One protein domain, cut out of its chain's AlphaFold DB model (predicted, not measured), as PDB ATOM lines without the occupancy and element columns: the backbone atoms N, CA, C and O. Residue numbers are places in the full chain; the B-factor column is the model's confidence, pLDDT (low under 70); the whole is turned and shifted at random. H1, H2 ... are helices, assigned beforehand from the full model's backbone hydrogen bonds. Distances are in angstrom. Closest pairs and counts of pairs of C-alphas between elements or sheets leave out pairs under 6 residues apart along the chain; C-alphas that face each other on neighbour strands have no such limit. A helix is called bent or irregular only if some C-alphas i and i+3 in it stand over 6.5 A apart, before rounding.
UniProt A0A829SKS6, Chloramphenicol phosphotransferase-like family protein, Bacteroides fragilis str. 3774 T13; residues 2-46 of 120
ATOM      1  N   ILE A   2     -41.581 -38.607  16.899       90.38
ATOM      2  CA  ILE A   2     -41.830 -38.502  18.352       90.38
ATOM      3  C   ILE A   2     -41.499 -37.109  18.911       90.38
ATOM      4  O   ILE A   2     -42.262 -36.562  19.697       90.38
ATOM      5  N   VAL A   3     -40.397 -36.495  18.465       90.50
ATOM      6  CA  VAL A   3     -39.963 -35.175  18.956       90.50
ATOM      7  C   VAL A   3     -40.951 -34.054  18.600       90.50
ATOM      8  O   VAL A   3     -41.280 -33.240  19.455       90.50
ATOM      9  N   ILE A   4     -41.468 -34.018  17.366       91.25
ATOM     10  CA  ILE A   4     -42.428 -32.978  16.944       91.25
ATOM     11  C   ILE A   4     -43.773 -33.185  17.628       91.25
ATOM     12  O   ILE A   4     -44.393 -32.225  18.066       91.25
ATOM     13  N   GLU A   5     -44.205 -34.437  17.758       92.06
ATOM     14  CA  GLU A   5     -45.426 -34.778  18.489       92.06
ATOM     15  C   GLU A   5     -45.332 -34.331  19.951       92.06
ATOM     16  O   GLU A   5     -46.250 -33.681  20.443       92.06
ATOM     17  N   ALA A   6     -44.197 -34.563  20.617       94.75
ATOM     18  CA  ALA A   6     -43.977 -34.094  21.981       94.75
ATOM     19  C   ALA A   6     -44.071 -32.560  22.102       94.75
ATOM     20  O   ALA A   6     -44.732 -32.063  23.015       94.75
ATOM     21  N   PHE A   7     -43.471 -31.808  21.169       94.19
ATOM     22  CA  PHE A   7     -43.608 -30.347  21.140       94.19
ATOM     23  C   PHE A   7     -45.060 -29.904  20.951       94.19
ATOM     24  O   PHE A   7     -45.517 -29.008  21.659       94.19
ATOM     25  N   LEU A   8     -45.796 -30.540  20.038       94.75
ATOM     26  CA  LEU A   8     -47.194 -30.203  19.769       94.75
ATOM     27  C   LEU A   8     -48.091 -30.490  20.967       94.75
ATOM     28  O   LEU A   8     -48.928 -29.659  21.302       94.75
ATOM     29  N   GLU A   9     -47.937 -31.641  21.622       96.06
ATOM     30  CA  GLU A   9     -48.752 -31.975  22.792       96.06
ATOM     31  C   GLU A   9     -48.471 -31.034  23.965       96.06
ATOM     32  O   GLU A   9     -49.409 -30.566  24.616       96.06
ATOM     33  N   ALA A  10     -47.204 -30.678  24.192       97.00
ATOM     34  CA  ALA A  10     -46.843 -29.676  25.186       97.00
ATOM     35  C   ALA A  10     -47.455 -28.307  24.840       97.00
ATOM     36  O   ALA A  10     -48.155 -27.720  25.669       97.00
ATOM     37  N   ALA A  11     -47.268 -27.830  23.606       97.12
ATOM     38  CA  ALA A  11     -47.789 -26.541  23.163       97.12
ATOM     39  C   ALA A  11     -49.319 -26.479  23.258       97.12
ATOM     40  O   ALA A  11     -49.862 -25.544  23.844       97.12
ATOM     41  N   LYS A  12     -50.027 -27.518  22.795       96.69
ATOM     42  CA  LYS A  12     -51.483 -27.637  22.947       96.69
ATOM     43  C   LYS A  12     -51.906 -27.579  24.407       96.69
ATOM     44  O   LYS A  12     -52.890 -26.919  24.739       96.69
ATOM     45  N   ARG A  13     -51.194 -28.279  25.295       97.62
ATOM     46  CA  ARG A  13     -51.542 -28.315  26.716       97.62
ATOM     47  C   ARG A  13     -51.442 -26.936  27.363       97.62
ATOM     48  O   ARG A  13     -52.326 -26.606  28.159       97.62
ATOM     49  N   TYR A  14     -50.407 -26.163  27.035       98.19
ATOM     50  CA  TYR A  14     -50.245 -24.789  27.516       98.19
ATOM     51  C   TYR A  14     -51.276 -23.843  26.890       98.19
ATOM     52  O   TYR A  14     -51.958 -23.138  27.629       98.19
ATOM     53  N   ALA A  15     -51.483 -23.908  25.573       97.31
ATOM     54  CA  ALA A  15     -52.454 -23.071  24.867       97.31
ATOM     55  C   ALA A  15     -53.890 -23.273  25.382       97.31
ATOM     56  O   ALA A  15     -54.589 -22.312  25.686       97.31
ATOM     57  N   ARG A  16     -54.315 -24.526  25.608       96.12
ATOM     58  CA  ARG A  16     -55.613 -24.838  26.247       96.12
ATOM     59  C   ARG A  16     -55.731 -24.302  27.675       96.12
ATOM     60  O   ARG A  16     -56.838 -24.147  28.177       96.12
ATOM     61  N   GLY A  17     -54.603 -24.066  28.342       97.19
ATOM     62  CA  GLY A  17     -54.544 -23.426  29.653       97.19
ATOM     63  C   GLY A  17     -54.643 -21.898  29.609       97.19
ATOM     64  O   GLY A  17     -54.612 -21.292  30.673       97.19
ATOM     65  N   GLY A  18     -54.753 -21.288  28.423       96.56
ATOM     66  CA  GLY A  18     -54.834 -19.836  28.244       96.56
ATOM     67  C   GLY A  18     -53.483 -19.127  28.138       96.56
ATOM     68  O   GLY A  18     -53.433 -17.915  28.310       96.56
ATOM     69  N   TYR A  19     -52.393 -19.859  27.889       97.88
ATOM     70  CA  TYR A  19     -51.064 -19.275  27.691       97.88
ATOM     71  C   TYR A  19     -50.760 -19.053  26.211       97.88
ATOM     72  O   TYR A  19     -51.020 -19.933  25.389       97.88
ATOM     73  N   ASP A  20     -50.084 -17.947  25.906       96.06
ATOM     74  CA  ASP A  20     -49.328 -17.823  24.662       96.06
ATOM     75  C   ASP A  20     -48.099 -18.734  24.724       96.06
ATOM     76  O   ASP A  20     -47.379 -18.776  25.727       96.06
ATOM     77  N   VAL A  21     -47.856 -19.487  23.650       97.50
ATOM     78  CA  VAL A  21     -46.772 -20.472  23.593       97.50
ATOM     79  C   VAL A  21     -45.788 -20.099  22.499       97.50
ATOM     80  O   VAL A  21     -46.148 -20.030  21.327       97.50
ATOM     81  N   ILE A  22     -44.524 -19.931  22.882       96.81
ATOM     82  CA  ILE A  22     -43.409 -19.755  21.953       96.81
ATOM     83  C   ILE A  22     -42.641 -21.071  21.886       96.81
ATOM     84  O   ILE A  22     -42.133 -21.559  22.895       96.81
ATOM     85  N   VAL A  23     -42.559 -21.643  20.688       96.25
ATOM     86  CA  VAL A  23     -41.741 -22.827  20.420       96.25
ATOM     87  C   VAL A  23     -40.461 -22.361  19.739       96.25
ATOM     88  O   VAL A  23     -40.467 -22.035  18.556       96.25
ATOM     89  N   ASP A  24     -39.374 -22.308  20.504       94.06
ATOM     90  CA  ASP A  24     -38.051 -21.928  20.008       94.06
ATOM     91  C   ASP A  24     -37.278 -23.168  19.539       94.06
ATOM     92  O   ASP A  24     -36.948 -24.062  20.325       94.06
ATOM     93  N   GLY A  25     -37.016 -23.245  18.236       90.62
ATOM     94  CA  GLY A  25     -36.254 -24.337  17.654       90.62
ATOM     95  C   GLY A  25     -36.131 -24.259  16.138       90.62
ATOM     96  O   GLY A  25     -36.788 -23.473  15.460       90.62
ATOM     97  N   ILE A  26     -35.284 -25.132  15.588       90.25
ATOM     98  CA  ILE A  26     -35.115 -25.283  14.140       90.25
ATOM     99  C   ILE A  26     -36.297 -26.095  13.598       90.25
ATOM    100  O   ILE A  26     -36.278 -27.326  13.592       90.25
ATOM    101  N   ILE A  27     -37.339 -25.396  13.152       92.38
ATOM    102  CA  ILE A  27     -38.535 -25.983  12.540       92.38
ATOM    103  C   ILE A  27     -38.556 -25.550  11.080       92.38
ATOM    104  O   ILE A  27     -39.009 -24.458  10.770       92.38
ATOM    105  N   GLY A  28     -38.020 -26.378  10.185       90.69
ATOM    106  CA  GLY A  28     -38.063 -26.093   8.750       90.69
ATOM    107  C   GLY A  28     -39.399 -26.483   8.107       90.69
ATOM    108  O   GLY A  28     -40.192 -27.207   8.722       90.69
ATOM    109  N   PRO A  29     -39.640 -26.092   6.840       86.38
ATOM    110  CA  PRO A  29     -40.864 -26.426   6.103       86.38
ATOM    111  C   PRO A  29     -41.231 -27.917   6.110       86.38
ATOM    112  O   PRO A  29     -42.404 -28.281   6.167       86.38
ATOM    113  N   TRP A  30     -40.230 -28.799   6.134       89.38
ATOM    114  CA  TRP A  30     -40.399 -30.256   6.204       89.38
ATOM    115  C   TRP A  30     -41.039 -30.760   7.509       89.38
ATOM    116  O   TRP A  30     -41.531 -31.887   7.552       89.38
ATOM    117  N   PHE A  31     -41.082 -29.939   8.562       91.25
ATOM    118  CA  PHE A  31     -41.756 -30.249   9.822       91.25
ATOM    119  C   PHE A  31     -43.045 -29.449  10.042       91.25
ATOM    120  O   PHE A  31     -43.626 -29.576  11.116       91.25
ATOM    121  N   LEU A  32     -43.535 -28.673   9.063       92.00
ATOM    122  CA  LEU A  32     -44.708 -27.802   9.251       92.00
ATOM    123  C   LEU A  32     -46.056 -28.524   9.243       92.00
ATOM    124  O   LEU A  32     -46.976 -28.090   9.932       92.00
ATOM    125  N   LYS A  33     -46.191 -29.636   8.516       93.38
ATOM    126  CA  LYS A  33     -47.482 -30.329   8.346       93.38
ATOM    127  C   LYS A  33     -48.211 -30.648   9.671       93.38
ATOM    128  O   LYS A  33     -49.427 -30.447   9.747       93.38
ATOM    129  N   PRO A  34     -47.529 -31.115  10.733       93.94
ATOM    130  CA  PRO A  34     -48.146 -31.267  12.048       93.94
ATOM    131  C   PRO A  34     -48.667 -29.951  12.660       93.94
ATOM    132  O   PRO A  34     -49.771 -29.935  13.193       93.94
ATOM    133  N   TRP A  35     -47.948 -28.834  12.513       94.62
ATOM    134  CA  TRP A  35     -48.381 -27.511  12.991       94.62
ATOM    135  C   TRP A  35     -49.585 -26.976  12.207       94.62
ATOM    136  O   TRP A  35     -50.539 -26.493  12.804       94.62
ATOM    137  N   GLN A  36     -49.606 -27.161  10.884       94.44
ATOM    138  CA  GLN A  36     -50.768 -26.832  10.041       94.44
ATOM    139  C   GLN A  36     -52.017 -27.624  10.450       94.44
ATOM    140  O   GLN A  36     -53.151 -27.190  10.262       94.44
ATOM    141  N   SER A  37     -51.826 -28.816  11.019       93.62
ATOM    142  CA  SER A  37     -52.937 -29.624  11.521       93.62
ATOM    143  C   SER A  37     -53.584 -29.006  12.760       93.62
ATOM    144  O   SER A  37     -54.801 -29.091  12.883       93.62
ATOM    145  N   LEU A  38     -52.818 -28.295  13.595       93.56
ATOM    146  CA  LEU A  38     -53.367 -27.541  14.725       93.56
ATOM    147  C   LEU A  38     -54.251 -26.375  14.277       93.56
ATOM    148  O   LEU A  38     -55.255 -26.089  14.923       93.56
ATOM    149  N   VAL A  39     -53.934 -25.736  13.150       92.69
ATOM    150  CA  VAL A  39     -54.781 -24.668  12.593       92.69
ATOM    151  C   VAL A  39     -56.184 -25.204  12.287       92.69
ATOM    152  O   VAL A  39     -57.186 -24.562  12.600       92.69
ATOM    153  N   ARG A  40     -56.279 -26.443  11.779       90.06
ATOM    154  CA  ARG A  40     -57.564 -27.134  11.560       90.06
ATOM    155  C   ARG A  40     -58.278 -27.532  12.857       90.06
ATOM    156  O   ARG A  40     -59.483 -27.738  12.833       90.06
ATOM    157  N   GLU A  41     -57.554 -27.614  13.970       92.50
ATOM    158  CA  GLU A  41     -58.096 -27.787  15.327       92.50
ATOM    159  C   GLU A  41     -58.431 -26.443  16.011       92.50
ATOM    160  O   GLU A  41     -58.683 -26.417  17.214       92.50
ATOM    161  N   HIS A  42     -58.457 -25.337  15.257       91.50
ATOM    162  CA  HIS A  42     -58.765 -23.977  15.722       91.50
ATOM    163  C   HIS A  42     -57.701 -23.317  16.612       91.50
ATOM    164  O   HIS A  42     -58.004 -22.349  17.310       91.50
ATOM    165  N   TYR A  43     -56.449 -23.781  16.570       95.62
ATOM    166  CA  TYR A  43     -55.340 -23.027  17.157       95.62
ATOM    167  C   TYR A  43     -54.864 -21.924  16.209       95.62
ATOM    168  O   TYR A  43     -54.675 -22.153  15.015       95.62
ATOM    169  N   GLU A  44     -54.596 -20.742  16.757       96.00
ATOM    170  CA  GLU A  44     -53.875 -19.687  16.048       96.00
ATOM    171  C   GLU A  44     -52.370 -19.976  16.126       96.00
ATOM    172  O   GLU A  44     -51.770 -19.907  17.197       96.00
ATOM    173  N   VAL A  45     -51.762 -20.345  14.997       97.00
ATOM    174  CA  VAL A  45     -50.337 -20.697  14.926       97.00
ATOM    175  C   VAL A  45     -49.623 -19.710  14.016       97.00
ATOM    176  O   VAL A  45     -49.905 -19.654  12.822       97.00
ATOM    177  N   HIS A  46     -48.672 -18.960  14.565       97.50
ATOM    178  CA  HIS A  46     -47.793 -18.079  13.794       97.50
ATOM    179  C   HIS A  46     -46.454 -18.771  13.557       97.50
ATOM    180  O   HIS A  46     -45.813 -19.225  14.503       97.50
TER     181      HIS A  46
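Overview. This is residues 2 to 46 of the 120 residues of the protein "Chloramphenicol phosphotransferase-like family protein" of Bacteroides fragilis str. 3774 T13 (UniProt A0A829SKS6). Two helices lie side by side and slantwise, running the same way, and a long link, residues 16 to 28, folds back from the end of H1 to the beginning of H2. After H2 a short tail, residues 41 to 46, folds back again. The printed part has 45 residues with two named helices, H1 then H2, and no named strand; the class is all helix, with 26 residues in the helices. The whole is compact, with a radius of gyration of the C-alphas of 10.1 A, and spans 28 by 19 by 18 A.

Along the chain. Find C-alpha 2 at (-41.830, -38.502, 18.352); there H1, residues 2 to 15, begins, and it runs 19.8 A to C-alpha 15 at (-52.454, -23.071, 24.867). Go on to H2, residues 29 to 40, which runs 17.6 A from its first C-alpha to C-alpha 40 at (-57.564, -27.134, 11.560). H2 is irregular: C-alphas 30 and 33 are 7.4 A apart, against about 5 A in a regular helix, and its line is a rough one.

Arrangement. Look at Leu 8 and Trp 35, where H1 and H2 touch; these are their closest C-alphas, 7.4 A apart. H1 touches H2 with residues 4 to 8 alone, and H2 touches H1 with residues 31 to 35 alone. Their centres are 12.0 A apart. The two run the same way at a steep tilt of 36 degrees, only just steep. In H1 every O i to N i+4 pair is within hydrogen-bond range; in H2 4 of 8 are, beside 7 of 9 O i to N i+3 pairs.

Size, cuts and confidence. The two C-alphas farthest apart are those of Gly 18 and Trp 30, at 28.3 A. The printed part has no cut. The link from H1 to H2, 13 residues, is long. The mean pLDDT of the printed part is 94.1, and no printed residue is under 70.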